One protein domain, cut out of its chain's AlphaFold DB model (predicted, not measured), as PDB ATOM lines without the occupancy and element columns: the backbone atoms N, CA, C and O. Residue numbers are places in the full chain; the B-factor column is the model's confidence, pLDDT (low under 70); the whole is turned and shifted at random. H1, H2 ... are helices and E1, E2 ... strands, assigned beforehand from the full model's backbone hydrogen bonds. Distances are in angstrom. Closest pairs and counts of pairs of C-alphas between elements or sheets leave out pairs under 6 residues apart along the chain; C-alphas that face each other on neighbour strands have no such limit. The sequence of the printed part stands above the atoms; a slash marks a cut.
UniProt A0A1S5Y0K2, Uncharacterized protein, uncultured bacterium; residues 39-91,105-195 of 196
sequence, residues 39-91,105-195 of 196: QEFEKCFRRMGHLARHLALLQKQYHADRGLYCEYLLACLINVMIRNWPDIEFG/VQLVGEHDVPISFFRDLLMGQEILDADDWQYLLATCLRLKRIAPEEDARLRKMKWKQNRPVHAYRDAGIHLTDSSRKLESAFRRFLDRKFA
ATOM      1  N   GLN A  39     124.219  79.986 100.641       59.09
ATOM      2  CA  GLN A  39     122.862  79.951 101.179       59.09
ATOM      3  C   GLN A  39     122.019  78.779 100.660       59.09
ATOM      4  O   GLN A  39     121.304  78.145 101.437       59.09
ATOM      5  N   GLU A  40     122.082  78.454  99.366       58.00
ATOM      6  CA  GLU A  40     121.297  77.347  98.795       58.00
ATOM      7  C   GLU A  40     121.806  75.988  99.285       58.00
ATOM      8  O   GLU A  40     121.020  75.078  99.574       58.00
ATOM      9  N   PHE A  41     123.122  75.870  99.471       58.78
ATOM     10  CA  PHE A  41     123.723  74.709 100.119       58.78
ATOM     11  C   PHE A  41     123.267  74.590 101.578       58.78
ATOM     12  O   PHE A  41     122.813  73.523 101.990       58.78
ATOM     13  N   GLU A  42     123.316  75.677 102.348       63.31
ATOM     14  CA  GLU A  42     122.910  75.667 103.753       63.31
ATOM     15  C   GLU A  42     121.418  75.335 103.918       63.31
ATOM     16  O   GLU A  42     121.030  74.586 104.819       63.31
ATOM     17  N   LYS A  43     120.556  75.834 103.024       70.69
ATOM     18  CA  LYS A  43     119.136  75.456 102.972       70.69
ATOM     19  C   LYS A  43     118.969  73.961 102.699       70.69
ATOM     20  O   LYS A  43     118.240  73.296 103.434       70.69
ATOM     21  N   CYS A  44     119.657  73.411 101.696       68.94
ATOM     22  CA  CYS A  44     119.602  71.978 101.387       68.94
ATOM     23  C   CYS A  44     120.109  71.120 102.551       68.94
ATOM     24  O   CYS A  44     119.462  70.145 102.930       68.94
ATOM     25  N   PHE A  45     121.222  71.515 103.166       71.19
ATOM     26  CA  PHE A  45     121.789  70.841 104.327       71.19
ATOM     27  C   PHE A  45     120.817  70.850 105.512       71.19
ATOM     28  O   PHE A  45     120.564  69.806 106.113       71.19
ATOM     29  N   ARG A  46     120.224  72.009 105.834       75.56
ATOM     30  CA  ARG A  46     119.215  72.121 106.899       75.56
ATOM     31  C   ARG A  46     118.035  71.197 106.628       75.56
ATOM     32  O   ARG A  46     117.660  70.425 107.509       75.56
ATOM     33  N   ARG A  47     117.500  71.215 105.403       75.69
ATOM     34  CA  ARG A  47     116.401  70.331 104.966       75.69
ATOM     35  C   ARG A  47     116.754  68.854 105.118       75.69
ATOM     36  O   ARG A  47     115.917  68.073 105.560       75.69
ATOM     37  N   MET A  48     117.991  68.478 104.810       78.81
ATOM     38  CA  MET A  48     118.475  67.113 104.986       78.81
ATOM     39  C   MET A  48     118.518  66.723 106.465       78.81
ATOM     40  O   MET A  48     118.132  65.614 106.811       78.81
ATOM     41  N   GLY A  49     118.881  67.655 107.350       82.62
ATOM     42  CA  GLY A  49     118.786  67.465 108.799       82.62
ATOM     43  C   GLY A  49     117.348  67.296 109.298       82.62
ATOM     44  O   GLY A  49     117.098  66.494 110.194       82.62
ATOM     45  N   HIS A  50     116.370  67.995 108.705       84.56
ATOM     46  CA  HIS A  50     114.954  67.736 109.002       84.56
ATOM     47  C   HIS A  50     114.549  66.323 108.580       84.56
ATOM     48  O   HIS A  50     113.975  65.606 109.395       84.56
ATOM     49  N   LEU A  51     114.881  65.905 107.355       85.44
ATOM     50  CA  LEU A  51     114.613  64.543 106.885       85.44
ATOM     51  C   LEU A  51     115.271  63.496 107.799       85.44
ATOM     52  O   LEU A  51     114.614  62.546 108.213       85.44
ATOM     53  N   ALA A  52     116.530  63.712 108.179       88.69
ATOM     54  CA  ALA A  52     117.279  62.819 109.054       88.69
ATOM     55  C   ALA A  52     116.611  62.621 110.423       88.69
ATOM     56  O   ALA A  52     116.507  61.494 110.900       88.69
ATOM     57  N   ARG A  53     116.067  63.690 111.023       89.44
ATOM     58  CA  ARG A  53     115.282  63.584 112.265       89.44
ATOM     59  C   ARG A  53     114.039  62.709 112.104       89.44
ATOM     60  O   ARG A  53     113.739  61.925 112.998       89.44
ATOM     61  N   HIS A  54     113.332  62.825 110.981       88.50
ATOM     62  CA  HIS A  54     112.154  61.995 110.721       88.50
ATOM     63  C   HIS A  54     112.545  60.530 110.525       88.50
ATOM     64  O   HIS A  54     111.893  59.656 111.082       88.50
ATOM     65  N   LEU A  55     113.633  60.255 109.797       88.88
ATOM     66  CA  LEU A  55     114.140  58.892 109.611       88.88
ATOM     67  C   LEU A  55     114.566  58.252 110.940       88.88
ATOM     68  O   LEU A  55     114.186  57.114 111.205       88.88
ATOM     69  N   ALA A  56     115.257  58.997 111.807       90.75
ATOM     70  CA  ALA A  56     115.629  58.527 113.141       90.75
ATOM     71  C   ALA A  56     114.396  58.209 114.010       90.75
ATOM     72  O   ALA A  56     114.338  57.169 114.665       90.75
ATOM     73  N   LEU A  57     113.380  59.081 113.991       90.56
ATOM     74  CA  LEU A  57     112.124  58.858 114.718       90.56
ATOM     75  C   LEU A  57     111.360  57.639 114.189       90.56
ATOM     76  O   LEU A  57     110.918  56.813 114.984       90.56
ATOM     77  N   LEU A  58     111.248  57.505 112.866       88.25
ATOM     78  CA  LEU A  58     110.590  56.368 112.221       88.25
ATOM     79  C   LEU A  58     111.295  55.052 112.544       88.25
ATOM     80  O   LEU A  58     110.632  54.074 112.877       88.25
ATOM     81  N   GLN A  59     112.630  55.027 112.500       89.38
ATOM     82  CA  GLN A  59     113.398  53.846 112.883       89.38
ATOM     83  C   GLN A  59     113.156  53.492 114.355       89.38
ATOM     84  O   GLN A  59     112.885  52.338 114.680       89.38
ATOM     85  N   LYS A  60     113.184  54.484 115.253       89.88
ATOM     86  CA  LYS A  60     112.904  54.261 116.676       89.88
ATOM     87  C   LYS A  60     111.501  53.685 116.903       89.88
ATOM     88  O   LYS A  60     111.364  52.737 117.669       89.88
ATOM     89  N   GLN A  61     110.482  54.227 116.235       88.38
ATOM     90  CA  GLN A  61     109.101  53.731 116.316       88.38
ATOM     91  C   GLN A  61     108.969  52.311 115.760       88.38
ATOM     92  O   GLN A  61     108.367  51.458 116.405       88.38
ATOM     93  N   TYR A  62     109.593  52.030 114.613       86.94
ATOM     94  CA  TYR A  62     109.631  50.682 114.051       86.94
ATOM     95  C   TYR A  62     110.222  49.674 115.036       86.94
ATOM     96  O   TYR A  62     109.661  48.602 115.231       86.94
ATOM     97  N   HIS A  63     111.345  50.010 115.670       87.56
ATOM     98  CA  HIS A  63     111.997  49.115 116.621       87.56
ATOM     99  C   HIS A  63     111.220  48.932 117.923       87.56
ATOM    100  O   HIS A  63     111.302  47.851 118.504       87.56
ATOM    101  N   ALA A  64     110.483  49.952 118.369       88.69
ATOM    102  CA  ALA A  64     109.624  49.852 119.542       88.69
ATOM    103  C   ALA A  64     108.459  48.879 119.303       88.69
ATOM    104  O   ALA A  64     108.202  48.028 120.147       88.69
ATOM    105  N   ASP A  65     107.830  48.945 118.125       85.88
ATOM    106  CA  ASP A  65     106.616  48.187 117.805       85.88
ATOM    107  C   ASP A  65     106.728  47.458 116.458       85.88
ATOM    108  O   ASP A  65     105.921  47.642 115.540       85.88
ATOM    109  N   ARG A  66     107.730  46.577 116.332       81.44
ATOM    110  CA  ARG A  66     107.986  45.812 115.091       81.44
ATOM    111  C   ARG A  66     106.787  44.992 114.615       81.44
ATOM    112  O   ARG A  66     106.646  44.756 113.421       81.44
ATOM    113  N   GLY A  67     105.936  44.552 115.542       77.88
ATOM    114  CA  GLY A  67     104.720  43.800 115.225       77.88
ATOM    115  C   GLY A  67     103.617  44.647 114.582       77.88
ATOM    116  O   GLY A  67     102.778  44.100 113.871       77.88
ATOM    117  N   LEU A  68     103.624  45.965 114.804       79.00
ATOM    118  CA  LEU A  68     102.623  46.892 114.270       79.00
ATOM    119  C   LEU A  68     103.042  47.451 112.906       79.00
ATOM    120  O   LEU A  68     102.234  47.554 111.982       79.00
ATOM    121  N   TYR A  69     104.316  47.813 112.770       75.12
ATOM    122  CA  TYR A  69     104.850  48.423 111.559       75.12
ATOM    123  C   TYR A  69     105.489  47.361 110.666       75.12
ATOM    124  O   TYR A  69     106.628  46.951 110.880       75.12
ATOM    125  N   CYS A  70     104.768  46.917 109.634       71.81
ATOM    126  CA  CYS A  70     105.327  45.952 108.692       71.81
ATOM    127  C   CYS A  70     106.505  46.545 107.893       71.81
ATOM    128  O   CYS A  70     106.514  47.726 107.532       71.81
ATOM    129  N   GLU A  71     107.476  45.694 107.550       72.12
ATOM    130  CA  GLU A  71     108.674  46.058 106.774       72.12
ATOM    131  C   GLU A  71     108.327  46.749 105.443       72.12
ATOM    132  O   GLU A  71     109.017  47.669 104.997       72.12
ATOM    133  N   TYR A  72     107.203  46.358 104.832       69.12
ATOM    134  CA  TYR A  72     106.695  46.956 103.600       69.12
ATOM    135  C   TYR A  72     106.270  48.419 103.766       69.12
ATOM    136  O   TYR A  72     106.571  49.233 102.892       69.12
ATOM    137  N   LEU A  73     105.612  48.783 104.871       71.81
ATOM    138  CA  LEU A  73     105.184  50.163 105.120       71.81
ATOM    139  C   LEU A  73     106.397  51.089 105.242       71.81
ATOM    140  O   LEU A  73     106.430  52.153 104.629       71.81
ATOM    141  N   LEU A  74     107.424  50.654 105.968       73.69
ATOM    142  CA  LEU A  74     108.660  51.418 106.138       73.69
ATOM    143  C   LEU A  74     109.458  51.523 104.848       73.69
ATOM    144  O   LEU A  74     109.910  52.611 104.497       73.69
ATOM    145  N   ALA A  75     109.562  50.436 104.083       69.50
ATOM    146  CA  ALA A  75     110.171  50.479 102.761       69.50
ATOM    147  C   ALA A  75     109.438  51.461 101.830       69.50
ATOM    148  O   ALA A  75     110.084  52.205 101.090       69.50
ATOM    149  N   CYS A  76     108.105  51.501 101.876       69.81
ATOM    150  CA  CYS A  76     107.298  52.462 101.127       69.81
ATOM    151  C   CYS A  76     107.536  53.898 101.599       69.81
ATOM    152  O   CYS A  76     107.790  54.761 100.762       69.81
ATOM    153  N   LEU A  77     107.522  54.157 102.907       73.69
ATOM    154  CA  LEU A  77     107.761  55.491 103.463       73.69
ATOM    155  C   LEU A  77     109.157  56.005 103.120       73.69
ATOM    156  O   LEU A  77     109.279  57.136 102.679       73.69
ATOM    157  N   ILE A  78     110.196  55.176 103.219       74.81
ATOM    158  CA  ILE A  78     111.563  55.543 102.819       74.81
ATOM    159  C   ILE A  78     111.634  55.800 101.317       74.81
ATOM    160  O   ILE A  78     112.194  56.810 100.893       74.81
ATOM    161  N   ASN A  79     111.050  54.915 100.505       71.88
ATOM    162  CA  ASN A  79     110.979  55.119  99.062       71.88
ATOM    163  C   ASN A  79     110.288  56.440  98.736       71.88
ATOM    164  O   ASN A  79     110.757  57.144  97.854       71.88
ATOM    165  N   VAL A  80     109.212  56.796  99.433       72.12
ATOM    166  CA  VAL A  80     108.507  58.059  99.219       72.12
ATOM    167  C   VAL A  80     109.306  59.230  99.769       72.12
ATOM    168  O   VAL A  80     109.393  60.227  99.083       72.12
ATOM    169  N   MET A  81     109.909  59.142 100.950       76.56
ATOM    170  CA  MET A  81     110.603  60.255 101.600       76.56
ATOM    171  C   MET A  81     111.944  60.579 100.948       76.56
ATOM    172  O   MET A  81     112.269  61.745 100.781       76.56
ATOM    173  N   ILE A  82     112.736  59.567 100.592       76.56
ATOM    174  CA  ILE A  82     114.119  59.741 100.133       76.56
ATOM    175  C   ILE A  82     114.185  59.983  98.619       76.56
ATOM    176  O   ILE A  82     114.835  60.933  98.193       76.56
ATOM    177  N   ARG A  83     113.467  59.195  97.802       70.88
ATOM    178  CA  ARG A  83     113.464  59.306  96.317       70.88
ATOM    179  C   ARG A  83     113.009  60.662  95.802       70.88
ATOM    180  O   ARG A  83     113.290  61.073  94.686       70.88
ATOM    181  N   ASN A  84     112.158  61.248  96.603       64.25
ATOM    182  CA  ASN A  84     111.249  62.294  96.233       64.25
ATOM    183  C   ASN A  84     111.752  63.580  96.926       64.25
ATOM    184  O   ASN A  84     111.281  64.662  96.620       64.25
ATOM    185  N   TRP A  85     112.755  63.483  97.815       70.06
ATOM    186  CA  TRP A  85     113.535  64.599  98.344       70.06
ATOM    187  C   TRP A  85     114.555  65.082  97.298       70.06
ATOM    188  O   TRP A  85     115.186  64.259  96.632       70.06
ATOM    189  N   PRO A  86     114.780  66.399  97.155       60.06
ATOM    190  CA  PRO A  86     114.218  67.502  97.943       60.06
ATOM    191  C   PRO A  86     112.830  67.987  97.472       60.06
ATOM    192  O   PRO A  86     112.335  68.987  97.986       60.06
ATOM    193  N   ASP A  87     112.209  67.289  96.521       56.97
ATOM    194  CA  ASP A  87     111.031  67.708  95.747       56.97
ATOM    195  C   ASP A  87     109.648  67.395  96.356       56.97
ATOM    196  O   ASP A  87     108.635  67.805  95.781       56.97
ATOM    197  N   ILE A  88     109.553  66.712  97.508       47.91
ATOM    198  CA  ILE A  88     108.268  66.481  98.197       47.91
ATOM    199  C   ILE A  88     107.781  67.805  98.779       47.91
ATOM    200  O   ILE A  88     108.078  68.159  99.913       47.91
ATOM    201  N   GLU A  89     107.055  68.565  97.973       41.91
ATOM    202  CA  GLU A  89     106.049  69.529  98.421       41.91
ATOM    203  C   GLU A  89     106.467  70.639  99.411       41.91
ATOM    204  O   GLU A  89     105.613  71.175 100.100       41.91
ATOM    205  N   PHE A  90     107.710  71.131  99.393       38.91
ATOM    206  CA  PHE A  90     107.969  72.539  99.787       38.91
ATOM    207  C   PHE A  90     107.967  73.499  98.583       38.91
ATOM    208  O   PHE A  90     107.924  74.719  98.732       38.91
ATOM    209  N   GLY A  91     107.932  72.956  97.359       35.53
ATOM    210  CA  GLY A  91     107.833  73.722  96.112       35.53
ATOM    211  C   GLY A  91     106.506  74.471  95.918       35.53
ATOM    212  O   GLY A  91     106.413  75.307  95.022       35.53
ATOM    213  N   VAL A 105     115.225  76.605  86.541       55.81
ATOM    214  CA  VAL A 105     116.006  75.432  87.007       55.81
ATOM    215  C   VAL A 105     115.512  74.890  88.355       55.81
ATOM    216  O   VAL A 105     115.452  75.609  89.348       55.81
ATOM    217  N   GLN A 106     115.206  73.591  88.405       61.84
ATOM    218  CA  GLN A 106     114.794  72.833  89.591       61.84
ATOM    219  C   GLN A 106     115.944  71.963  90.130       61.84
ATOM    220  O   GLN A 106     116.763  71.436  89.373       61.84
ATOM    221  N   LEU A 107     116.003  71.794  91.455       61.88
ATOM    222  CA  LEU A 107     116.956  70.910  92.127       61.88
ATOM    223  C   LEU A 107     116.338  69.525  92.348       61.88
ATOM    224  O   LEU A 107     115.342  69.409  93.047       61.88
ATOM    225  N   VAL A 108     116.974  68.480  91.828       63.19
ATOM    226  CA  VAL A 108     116.536  67.083  91.943       63.19
ATOM    227  C   VAL A 108     117.584  66.248  92.670       63.19
ATOM    228  O   VAL A 108     118.788  66.414  92.458       63.19
ATOM    229  N   GLY A 109     117.122  65.342  93.532       64.31
ATOM    230  CA  GLY A 109     117.951  64.379  94.251       64.31
ATOM    231  C   GLY A 109     118.061  63.039  93.521       64.31
ATOM    232  O   GLY A 109     117.099  62.544  92.944       64.31
ATOM    233  N   GLU A 110     119.244  62.440  93.565       66.31
ATOM    234  CA  GLU A 110     119.524  61.075  93.127       66.31
ATOM    235  C   GLU A 110     120.433  60.378  94.131       66.31
ATOM    236  O   GLU A 110     121.228  61.026  94.798       66.31
ATOM    237  N   HIS A 111     120.360  59.055  94.230       70.38
ATOM    238  CA  HIS A 111     121.179  58.306  95.180       70.38
ATOM    239  C   HIS A 111     122.355  57.634  94.473       70.38
ATOM    240  O   HIS A 111     122.174  56.965  93.456       70.38
ATOM    241  N   ASP A 112     123.546  57.769  95.050       68.50
ATOM    242  CA  ASP A 112     124.749  57.052  94.616       68.50
ATOM    243  C   ASP A 112     124.742  55.587  95.106       68.50
ATOM    244  O   ASP A 112     125.469  54.738  94.584       68.50
ATOM    245  N   VAL A 113     123.865  55.264  96.063       69.94
ATOM    246  CA  VAL A 113     123.580  53.906  96.550       69.94
ATOM    247  C   VAL A 113     122.126  53.515  96.256       69.94
ATOM    248  O   VAL A 113     121.252  54.382  96.201       69.94
ATOM    249  N   PRO A 114     121.810  52.219  96.079       72.62
ATOM    250  CA  PRO A 114     120.432  51.783  95.865       72.62
ATOM    251  C   PRO A 114     119.526  52.166  97.041       72.62
ATOM    252  O   PRO A 114     119.938  52.037  98.185       72.62
ATOM    253  N   ILE A 115     118.260  52.528  96.799       76.44
ATOM    254  CA  ILE A 115     117.326  52.863  97.899       76.44
ATOM    255  C   ILE A 115     117.152  51.698  98.892       76.44
ATOM    256  O   ILE A 115     116.927  51.921 100.081       76.44
ATOM    257  N   SER A 116     117.338  50.452  98.438       75.31
ATOM    258  CA  SER A 116     117.356  49.286  99.328       75.31
ATOM    259  C   SER A 116     118.401  49.397 100.441       75.31
ATOM    260  O   SER A 116     118.150  48.884 101.516       75.31
ATOM    261  N   PHE A 117     119.518  50.104 100.230       82.81
ATOM    262  CA  PHE A 117     120.496  50.387 101.285       82.81
ATOM    263  C   PHE A 117     119.858  51.139 102.458       82.81
ATOM    264  O   PHE A 117     119.973  50.704 103.597       82.81
ATOM    265  N   PHE A 118     119.132  52.228 102.190       82.69
ATOM    266  CA  PHE A 118     118.468  53.001 103.242       82.69
ATOM    267  C   PHE A 118     117.345  52.212 103.920       82.69
ATOM    268  O   PHE A 118     117.151  52.334 105.126       82.69
ATOM    269  N   ARG A 119     116.633  51.370 103.161       81.19
ATOM    270  CA  ARG A 119     115.663  50.423 103.724       81.19
ATOM    271  C   ARG A 119     116.341  49.459 104.699       81.19
ATOM    272  O   ARG A 119     115.860  49.285 105.811       81.19
ATOM    273  N   ASP A 120     117.449  48.857 104.287       83.00
ATOM    274  CA  ASP A 120     118.140  47.837 105.073       83.00
ATOM    275  C   ASP A 120     118.817  48.441 106.309       83.00
ATOM    276  O   ASP A 120     118.820  47.813 107.362       83.00
ATOM    277  N   LEU A 121     119.296  49.688 106.225       86.00
ATOM    278  CA  LEU A 121     119.737  50.452 107.393       86.00
ATOM    279  C   LEU A 121     118.607  50.671 108.397       86.00
ATOM    280  O   LEU A 121     118.800  50.463 109.588       86.00
ATOM    281  N   LEU A 122     117.424  51.055 107.918       83.94
ATOM    282  CA  LEU A 122     116.296  51.330 108.796       83.94
ATOM    283  C   LEU A 122     115.742  50.058 109.465       83.94
ATOM    284  O   LEU A 122     115.269  50.122 110.594       83.94
ATOM    285  N   MET A 123     115.831  48.905 108.798       82.44
ATOM    286  CA  MET A 123     115.460  47.605 109.377       82.44
ATOM    287  C   MET A 123     116.587  46.966 110.209       82.44
ATOM    288  O   MET A 123     116.360  45.983 110.921       82.44
ATOM    289  N   GLY A 124     117.809  47.493 110.097       83.38
ATOM    290  CA  GLY A 124     119.001  46.976 110.754       83.38
ATOM    291  C   GLY A 124     118.904  47.038 112.276       83.38
ATOM    292  O   GLY A 124     118.142  47.814 112.833       83.38
ATOM    293  N   GLN A 125     119.679  46.207 112.977       80.50
ATOM    294  CA  GLN A 125     119.656  46.188 114.446       80.50
ATOM    295  C   GLN A 125     120.212  47.469 115.078       80.50
ATOM    296  O   GLN A 125     119.809  47.823 116.184       80.50
ATOM    297  N   GLU A 126     121.120  48.159 114.390       85.94
ATOM    298  CA  GLU A 126     121.675  49.419 114.868       85.94
ATOM    299  C   GLU A 126     120.677  50.564 114.658       85.94
ATOM    300  O   GLU A 126     120.307  50.887 113.528       85.94
ATOM    301  N   ILE A 127     120.267  51.199 115.758       87.19
ATOM    302  CA  ILE A 127     119.426  52.396 115.724       87.19
ATOM    303  C   ILE A 127     120.319  53.610 115.463       87.19
ATOM    304  O   ILE A 127     121.218  53.927 116.249       87.19
ATOM    305  N   LEU A 128     120.048  54.289 114.355       89.56
ATOM    306  CA  LEU A 128     120.772  55.471 113.919       89.56
ATOM    307  C   LEU A 128     120.096  56.731 114.463       89.56
ATOM    308  O   LEU A 128     118.866  56.850 114.477       89.56
ATOM    309  N   ASP A 129     120.905  57.684 114.905       89.69
ATOM    310  CA  ASP A 129     120.425  58.997 115.314       89.69
ATOM    311  C   ASP A 129     120.313  59.963 114.119       89.69
ATOM    312  O   ASP A 129     120.559  59.622 112.958       89.69
ATOM    313  N   ALA A 130     119.868  61.191 114.384       89.19
ATOM    314  CA  ALA A 130     119.688  62.187 113.334       89.19
ATOM    315  C   ALA A 130     121.016  62.614 112.680       89.19
ATOM    316  O   ALA A 130     121.014  62.943 111.493       89.19
ATOM    317  N   ASP A 131     122.133  62.602 113.414       84.38
ATOM    318  CA  ASP A 131     123.444  62.950 112.860       84.38
ATOM    319  C   ASP A 131     123.919  61.832 111.912       84.38
ATOM    320  O   ASP A 131     124.390  62.130 110.809       84.38
ATOM    321  N   ASP A 132     123.729  60.559 112.289       87.44
ATOM    322  CA  ASP A 132     124.044  59.386 111.456       87.44
ATOM    323  C   ASP A 132     123.273  59.434 110.127       87.44
ATOM    324  O   ASP A 132     123.853  59.340 109.038       87.44
ATOM    325  N   TRP A 133     121.952  59.634 110.202       88.62
ATOM    326  CA  TRP A 133     121.097  59.729 109.020       88.62
ATOM    327  C   TRP A 133     121.466  60.925 108.144       88.62
ATOM    328  O   TRP A 133     121.489  60.802 106.918       88.62
ATOM    329  N   GLN A 134     121.780  62.080 108.737       84.62
ATOM    330  CA  GLN A 134     122.164  63.264 107.973       84.62
ATOM    331  C   GLN A 134     123.503  63.059 107.257       84.62
ATOM    332  O   GLN A 134     123.649  63.476 106.105       84.62
ATOM    333  N   TYR A 135     124.456  62.384 107.900       79.81
ATOM    334  CA  TYR A 135     125.721  61.997 107.283       79.81
ATOM    335  C   TYR A 135     125.513  61.057 106.095       79.81
ATOM    336  O   TYR A 135     126.031  61.308 105.004       79.81
ATOM    337  N   LEU A 136     124.718  60.002 106.276       81.88
ATOM    338  CA  LEU A 136     124.425  59.036 105.218       81.88
ATOM    339  C   LEU A 136     123.704  59.684 104.039       81.88
ATOM    340  O   LEU A 136     124.086  59.467 102.892       81.88
ATOM    341  N   LEU A 137     122.702  60.527 104.299       80.31
ATOM    342  CA  LEU A 137     122.012  61.265 103.246       80.31
ATOM    343  C   LEU A 137     122.988  62.164 102.483       80.31
ATOM    344  O   LEU A 137     123.002  62.129 101.262       80.31
ATOM    345  N   ALA A 138     123.851  62.914 103.163       76.06
ATOM    346  CA  ALA A 138     124.759  63.838 102.486       76.06
ATOM    347  C   ALA A 138     125.848  63.149 101.665       76.06
ATOM    348  O   ALA A 138     126.321  63.696 100.671       76.06
ATOM    349  N   THR A 139     126.265  61.962 102.097       72.12
ATOM    350  CA  THR A 139     127.320  61.182 101.439       72.12
ATOM    351  C   THR A 139     126.796  60.266 100.343       72.12
ATOM    352  O   THR A 139     127.567  59.879  99.467       72.12
ATOM    353  N   CYS A 140     125.514  59.904 100.390       75.38
ATOM    354  CA  CYS A 140     124.892  58.985  99.441       75.38
ATOM    355  C   CYS A 140     123.902  59.670  98.493       75.38
ATOM    356  O   CYS A 140     123.435  59.032  97.551       75.38
ATOM    357  N   LEU A 141     123.541  60.932  98.736       72.75
ATOM    358  CA  LEU A 141     122.652  61.703  97.878       72.75
ATOM    359  C   LEU A 141     123.438  62.679  97.004       72.75
ATOM    360  O   LEU A 141     124.056  63.639  97.463       72.75
ATOM    361  N   ARG A 142     123.302  62.479  95.704       70.12
ATOM    362  CA  ARG A 142     123.712  63.390  94.656       70.12
ATOM    363  C   ARG A 142     122.605  64.393  94.355       70.12
ATOM    364  O   ARG A 142     121.470  64.030  94.072       70.12
ATOM    365  N   LEU A 143     122.966  65.669  94.309       64.94
ATOM    366  CA  LEU A 143     122.077  66.732  93.849       64.94
ATOM    367  C   LEU A 143     122.380  67.105  92.398       64.94
ATOM    368  O   LEU A 143     123.541  67.230  91.996       64.94
ATOM    369  N   LYS A 144     121.319  67.290  91.618       65.44
ATOM    370  CA  LYS A 144     121.346  67.654  90.202       65.44
ATOM    371  C   LYS A 144     120.444  68.852  89.972       65.44
ATOM    372  O   LYS A 144     119.402  68.979  90.599       65.44
ATOM    373  N   ARG A 145     120.837  69.720  89.051       63.94
ATOM    374  CA  ARG A 145     119.991  70.802  88.551       63.94
ATOM    375  C   ARG A 145     119.441  70.388  87.195       63.94
ATOM    376  O   ARG A 145     120.222  69.921  86.369       63.94
ATOM    377  N   ILE A 146     118.136  70.523  87.005       64.12
ATOM    378  CA  ILE A 146     117.464  70.250  85.731       64.12
ATOM    379  C   ILE A 146     116.509  71.392  85.397       64.12
ATOM    380  O   ILE A 146     115.868  71.942  86.291       64.12
ATOM    381  N   ALA A 147     116.397  71.749  84.126       69.81
ATOM    382  CA  ALA A 147     115.424  72.737  83.671       69.81
ATOM    383  C   ALA A 147     113.989  72.156  83.642       69.81
ATOM    384  O   ALA A 147     113.826  70.940  83.497       69.81
ATOM    385  N   PRO A 148     112.919  72.967  83.748       66.31
ATOM    386  CA  PRO A 148     111.535  72.512  83.629       66.31
ATOM    387  C   PRO A 148     111.264  71.706  82.356       66.31
ATOM    388  O   PRO A 148     110.535  70.714  82.391       66.31
ATOM    389  N   GLU A 149     111.876  72.078  81.233       72.44
ATOM    390  CA  GLU A 149     111.720  71.398  79.944       72.44
ATOM    391  C   GLU A 149     112.447  70.043  79.944       72.44
ATOM    392  O   GLU A 149     112.011  69.081  79.306       72.44
ATOM    393  N   GLU A 150     113.560  69.943  80.672       74.38
ATOM    394  CA  GLU A 150     114.279  68.692  80.933       74.38
ATOM    395  C   GLU A 150     113.463  67.764  81.836       74.38
ATOM    396  O   GLU A 150     113.300  66.582  81.522       74.38
ATOM    397  N   ASP A 151     112.878  68.297  82.910       73.81
ATOM    398  CA  ASP A 151     112.001  67.536  83.799       73.81
ATOM    399  C   ASP A 151     110.750  67.038  83.065       73.81
ATOM    400  O   ASP A 151     110.379  65.866  83.169       73.81
ATOM    401  N   ALA A 152     110.134  67.887  82.238       75.62
ATOM    402  CA  ALA A 152     108.989  67.516  81.412       75.62
ATOM    403  C   ALA A 152     109.327  66.390  80.420       75.62
ATOM    404  O   ALA A 152     108.507  65.491  80.214       75.62
ATOM    405  N   ARG A 153     110.535  66.393  79.835       78.12
ATOM    406  CA  ARG A 153     111.027  65.291  78.988       78.12
ATOM    407  C   ARG A 153     111.188  64.002  79.788       78.12
ATOM    408  O   ARG A 153     110.649  62.974  79.383       78.12
ATOM    409  N   LEU A 154     111.841  64.061  80.947       74.12
ATOM    410  CA  LEU A 154     112.033  62.901  81.826       74.12
ATOM    411  C   LEU A 154     110.699  62.301  82.287       74.12
ATOM    412  O   LEU A 154     110.547  61.079  82.323       74.12
ATOM    413  N   ARG A 155     109.696  63.142  82.566       73.38
ATOM    414  CA  ARG A 155     108.337  62.697  82.912       73.38
ATOM    415  C   ARG A 155     107.623  61.990  81.765       73.38
ATOM    416  O   ARG A 155     106.696  61.244  82.035       73.38
ATOM    417  N   LYS A 156     107.996  62.189  80.503       80.19
ATOM    418  CA  LYS A 156     107.382  61.466  79.372       80.19
ATOM    419  C   LYS A 156     108.010  60.089  79.141       80.19
ATOM    420  O   LYS A 156     107.451  59.284  78.403       80.19
ATOM    421  N   MET A 157     109.139  59.797  79.784       77.81
ATOM    422  CA  MET A 157     109.825  58.514  79.652       77.81
ATOM    423  C   MET A 157     109.185  57.424  80.520       77.81
ATOM    424  O   MET A 157     108.498  57.693  81.506       77.81
ATOM    425  N   LYS A 158     109.500  56.162  80.205       75.31
ATOM    426  CA  LYS A 158     109.105  54.977  80.992       75.31
ATOM    427  C   LYS A 158     109.546  55.052  82.465       75.31
ATOM    428  O   LYS A 158     108.952  54.421  83.332       75.31
ATOM    429  N   TRP A 159     110.565  55.855  82.752       63.72
ATOM    430  CA  TRP A 159     111.275  55.936  84.027       63.72
ATOM    431  C   TRP A 159     110.779  57.065  84.952       63.72
ATOM    432  O   TRP A 159     111.547  57.571  85.766       63.72
ATOM    433  N   LYS A 160     109.498  57.463  84.845       56.31
ATOM    434  CA  LYS A 160     108.883  58.605  85.561       56.31
ATOM    435  C   LYS A 160     109.307  58.752  87.029       56.31
ATOM    436  O   LYS A 160     109.677  59.846  87.443       56.31
ATOM    437  N   GLN A 161     109.229  57.661  87.791       48.19
ATOM    438  CA  GLN A 161     109.446  57.647  89.244       48.19
ATOM    439  C   GLN A 161     110.833  57.142  89.658       48.19
ATOM    440  O   GLN A 161     111.244  57.340  90.792       48.19
ATOM    441  N   ASN A 162     111.548  56.455  88.772       57.59
ATOM    442  CA  ASN A 162     112.866  55.907  89.061       57.59
ATOM    443  C   ASN A 162     113.738  56.199  87.856       57.59
ATOM    444  O   ASN A 162     113.688  55.445  86.888       57.59
ATOM    445  N   ARG A 163     114.447  57.329  87.895       67.50
ATOM    446  CA  ARG A 163     115.224  57.849  86.773       67.50
ATOM    447  C   ARG A 163     116.657  57.338  86.897       67.50
ATOM    448  O   ARG A 163     117.445  57.917  87.639       67.50
ATOM    449  N   PRO A 164     117.026  56.241  86.218       65.56
ATOM    450  CA  PRO A 164     118.408  55.800  86.228       65.56
ATOM    451  C   PRO A 164     119.279  56.821  85.491       65.56
ATOM    452  O   PRO A 164     118.822  57.504  84.579       65.56
ATOM    453  N   VAL A 165     120.573  56.868  85.808       61.38
ATOM    454  CA  VAL A 165     121.524  57.823  85.201       61.38
ATOM    455  C   VAL A 165     121.506  57.797  83.664       61.38
ATOM    456  O   VAL A 165     121.727  58.826  83.025       61.38
ATOM    457  N   HIS A 166     121.247  56.639  83.048       66.31
ATOM    458  CA  HIS A 166     121.147  56.544  81.591       66.31
ATOM    459  C   HIS A 166     119.918  57.271  81.025       66.31
ATOM    460  O   HIS A 166     120.054  57.865  79.966       66.31
ATOM    461  N   ALA A 167     118.798  57.357  81.754       72.19
ATOM    462  CA  ALA A 167     117.596  58.058  81.295       72.19
ATOM    463  C   ALA A 167     117.854  59.546  81.009       72.19
ATOM    464  O   ALA A 167     117.308  60.099  80.063       72.19
ATOM    465  N   TYR A 168     118.747  60.186  81.770       73.06
ATOM    466  CA  TYR A 168     119.170  61.566  81.513       73.06
ATOM    467  C   TYR A 168     119.953  61.682  80.207       73.06
ATOM    468  O   TYR A 168     119.725  62.603  79.432       73.06
ATOM    469  N   ARG A 169     120.838  60.719  79.927       71.31
ATOM    470  CA  ARG A 169     121.564  60.679  78.654       71.31
ATOM    471  C   ARG A 169     120.612  60.447  77.486       71.31
ATOM    472  O   ARG A 169     120.727  61.139  76.484       71.31
ATOM    473  N   ASP A 170     119.686  59.510  77.645       75.00
ATOM    474  CA  ASP A 170     118.692  59.163  76.631       75.00
ATOM    475  C   ASP A 170     117.741  60.346  76.358       75.00
ATOM    476  O   ASP A 170     117.262  60.513  75.242       75.00
ATOM    477  N   ALA A 171     117.519  61.211  77.353       72.19
ATOM    478  CA  ALA A 171     116.779  62.468  77.222       72.19
ATOM    479  C   ALA A 171     117.610  63.646  76.663       72.19
ATOM    480  O   ALA A 171     117.077  64.751  76.514       72.19
ATOM    481  N   GLY A 172     118.902  63.441  76.375       70.75
ATOM    482  CA  GLY A 172     119.822  64.494  75.932       70.75
ATOM    483  C   GLY A 172     120.153  65.528  77.015       70.75
ATOM    484  O   GLY A 172     120.464  66.670  76.695       70.75
ATOM    485  N   ILE A 173     120.041  65.152  78.293       67.56
ATOM    486  CA  ILE A 173     120.262  66.026  79.451       67.56
ATOM    487  C   ILE A 173     121.698  65.860  79.942       67.56
ATOM    488  O   ILE A 173     122.132  64.772  80.347       67.56
ATOM    489  N   HIS A 174     122.438  66.964  79.941       63.28
ATOM    490  CA  HIS A 174     123.806  67.001  80.435       63.28
ATOM    491  C   HIS A 174     123.816  67.227  81.943       63.28
ATOM    492  O   HIS A 174     123.639  68.329  82.448       63.28
ATOM    493  N   LEU A 175     124.057  66.144  82.675       57.72
ATOM    494  CA  LEU A 175     124.162  66.188  84.124       57.72
ATOM    495  C   LEU A 175     125.432  66.919  84.561       57.72
ATOM    496  O   LEU A 175     126.542  66.452  84.299       57.72
ATOM    497  N   THR A 176     125.271  67.989  85.332       54.12
ATOM    498  CA  THR A 176     126.357  68.534  86.148       54.12
ATOM    499  C   THR A 176     126.596  67.607  87.347       54.12
ATOM    500  O   THR A 176     125.663  67.142  88.011       54.12
ATOM    501  N   ASP A 177     127.855  67.233  87.591       50.19
ATOM    502  CA  ASP A 177     128.232  66.399  88.737       50.19
ATOM    503  C   ASP A 177     128.768  67.273  89.863       50.19
ATOM    504  O   ASP A 177     129.893  67.773  89.819       50.19
ATOM    505  N   SER A 178     127.922  67.479  90.868       49.56
ATOM    506  CA  SER A 178     128.261  68.271  92.043       49.56
ATOM    507  C   SER A 178     128.696  67.404  93.227       49.56
ATOM    508  O   SER A 178     129.144  67.970  94.219       49.56
ATOM    509  N   SER A 179     128.622  66.066  93.144       47.75
ATOM    510  CA  SER A 179     128.739  65.155  94.297       47.75
ATOM    511  C   SER A 179     130.093  65.228  94.996       47.75
ATOM    512  O   SER A 179     130.148  65.356  96.211       47.75
ATOM    513  N   ARG A 180     131.206  65.243  94.250       49.47
ATOM    514  CA  ARG A 180     132.554  65.356  94.854       49.47
ATOM    515  C   ARG A 180     132.791  66.694  95.547       49.47
ATOM    516  O   ARG A 180     133.471  66.754  96.573       49.47
ATOM    517  N   LYS A 181     132.256  67.780  94.980       50.16
ATOM    518  CA  LYS A 181     132.337  69.109  95.596       50.16
ATOM    519  C   LYS A 181     131.388  69.214  96.789       50.16
ATOM    520  O   LYS A 181     131.784  69.822  97.773       50.16
ATOM    521  N   LEU A 182     130.214  68.584  96.727       51.25
ATOM    522  CA  LEU A 182     129.263  68.423  97.830       51.25
ATOM    523  C   LEU A 182     129.898  67.676  98.988       51.25
ATOM    524  O   LEU A 182     129.928  68.209 100.081       51.25
ATOM    525  N   GLU A 183     130.488  66.513  98.740       52.19
ATOM    526  CA  GLU A 183     131.159  65.725  99.769       52.19
ATOM    527  C   GLU A 183     132.317  66.516 100.394       52.19
ATOM    528  O   GLU A 183     132.446  66.575 101.610       52.19
ATOM    529  N   SER A 184     133.115  67.216  99.581       57.31
ATOM    530  CA  SER A 184     134.222  68.048 100.074       57.31
ATOM    531  C   SER A 184     133.755  69.308 100.822       57.31
ATOM    532  O   SER A 184     134.380  69.726 101.793       57.31
ATOM    533  N   ALA A 185     132.679  69.957 100.377       54.19
ATOM    534  CA  ALA A 185     132.095  71.128 101.032       54.19
ATOM    535  C   ALA A 185     131.350  70.743 102.314       54.19
ATOM    536  O   ALA A 185     131.478  71.435 103.312       54.19
ATOM    537  N   PHE A 186     130.654  69.610 102.304       57.22
ATOM    538  CA  PHE A 186     130.016  68.996 103.458       57.22
ATOM    539  C   PHE A 186     131.050  68.593 104.500       57.22
ATOM    540  O   PHE A 186     130.886  68.950 105.657       57.22
ATOM    541  N   ARG A 187     132.158  67.956 104.093       60.84
ATOM    542  CA  ARG A 187     133.308  67.694 104.975       60.84
ATOM    543  C   ARG A 187     133.800  68.986 105.614       60.84
ATOM    544  O   ARG A 187     133.749  69.097 106.826       60.84
ATOM    545  N   ARG A 188     134.116  70.011 104.814       62.88
ATOM    546  CA  ARG A 188     134.545  71.320 105.339       62.88
ATOM    547  C   ARG A 188     133.512  71.980 106.252       62.88
ATOM    548  O   ARG A 188     133.895  72.646 107.202       62.88
ATOM    549  N   PHE A 189     132.222  71.841 105.965       56.88
ATOM    550  CA  PHE A 189     131.153  72.370 106.806       56.88
ATOM    551  C   PHE A 189     131.063  71.619 108.135       56.88
ATOM    552  O   PHE A 189     130.961  72.261 109.174       56.88
ATOM    553  N   LEU A 190     131.117  70.285 108.114       57.12
ATOM    554  CA  LEU A 190     131.165  69.479 109.329       57.12
ATOM    555  C   LEU A 190     132.406  69.836 110.149       57.12
ATOM    556  O   LEU A 190     132.285  70.113 111.335       57.12
ATOM    557  N   ASP A 191     133.562  69.923 109.497       60.72
ATOM    558  CA  ASP A 191     134.819  70.289 110.138       60.72
ATOM    559  C   ASP A 191     134.731  71.695 110.757       60.72
ATOM    560  O   ASP A 191     135.190  71.889 111.868       60.72
ATOM    561  N   ARG A 192     134.086  72.679 110.108       58.56
ATOM    562  CA  ARG A 192     133.899  74.033 110.677       58.56
ATOM    563  C   ARG A 192     132.852  74.103 111.786       58.56
ATOM    564  O   ARG A 192     133.033  74.840 112.744       58.56
ATOM    565  N   LYS A 193     131.724  73.413 111.627       48.25
ATOM    566  CA  LYS A 193     130.591  73.475 112.563       48.25
ATOM    567  C   LYS A 193     130.828  72.635 113.819       48.25
ATOM    568  O   LYS A 193     130.182  72.872 114.834       48.25
ATOM    569  N   PHE A 194     131.718  71.652 113.729       47.66
ATOM    570  CA  PHE A 194     132.012  70.698 114.793       47.66
ATOM    571  C   PHE A 194     133.508  70.621 115.142       47.66
ATOM    572  O   PHE A 194     133.901  69.697 115.851       47.66
ATOM    573  N   ALA A 195     134.335  71.567 114.677       46.72
ATOM    574  CA  ALA A 195     135.643  71.815 115.279       46.72
ATOM    575  C   ALA A 195     135.424  72.359 116.695       46.72
ATOM    576  O   ALA A 195     134.723  73.358 116.871       46.72
TER     577      ALA A 195
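AT A GLANCE: This is residues 39 to 91 and 105 to 195 of the 196 residues of an uncharacterized protein of uncultured bacterium (UniProt A0A1S5Y0K2). The long helix H1 and H2, running opposite ways, lie side by side with a gap between them, H3 packs crosswise on H2 and H4 crosswise on H1, and the ribbon E1 E2 leads from this helical body to a small loose head of H5 and H6. H7 packs on H4 by residues 182 to 186. The printed part has 144 residues and is mostly helix, in the order H1 H2 E1 H3 H4 E2 H5 H6 H7, with one antiparallel sheet, E1 - E2. It is compact, with a radius of gyration of the C-alphas of 16.1 A and spans of 47 by 41 by 24 A.

IN THESE COORDINATES: Find C-alpha 39 at (122.862, 79.951, 101.179); from there H1, residues 39 to 64, runs 37.7 A. Next come H2, residues 71 to 83, E1, 106 to 111, H3, 115 to 123, H4, 130 to 140, E2, 141 to 146, H5, 148 to 156, and H6, 165 to 170. H7, residues 179 to 194, runs 21.5 A to C-alpha 194 at (132.012, 70.698, 114.793).

HOW THE PARTS SIT: Look first at Arg 53 and Ala 130, the closest C-alphas of H1 and H4, which touch at 4.7 A with a steep tilt of 60 degrees. H1 and H2 are close but not clearly touching, the closest C-alphas, of Leu 51 and Met 81, 7.9 A apart. H2 and H3 touch, closest at the C-alphas of Ala 75 and Arg 119, 5.6 A. H4 and H7 touch, closest at the C-alphas of Thr 139 and Glu 183, 6.2 A. Across E1 and E2, N 108 and O 144 are 2.8 A apart, within hydrogen-bond range. H5 and H6 are close but not clearly touching, closest at the C-alphas of Leu 154 and Tyr 168, 7.3 A. Every O i to N i+4 pair is within hydrogen-bond range in H1, H2, H3, H4, H5 and H7, and 1 of 2 in H6.

THE WHOLE: The C-alphas of Ala 64 and Gly 172, the two farthest apart, are 47.1 A apart. Residues 92 to 104 are not printed, and C-alphas 91 and 105 across this cut are 12.4 A apart. Of the links that are printed whole, none is long. Confidence is under 70 in 60 residues, among them 173 to 195.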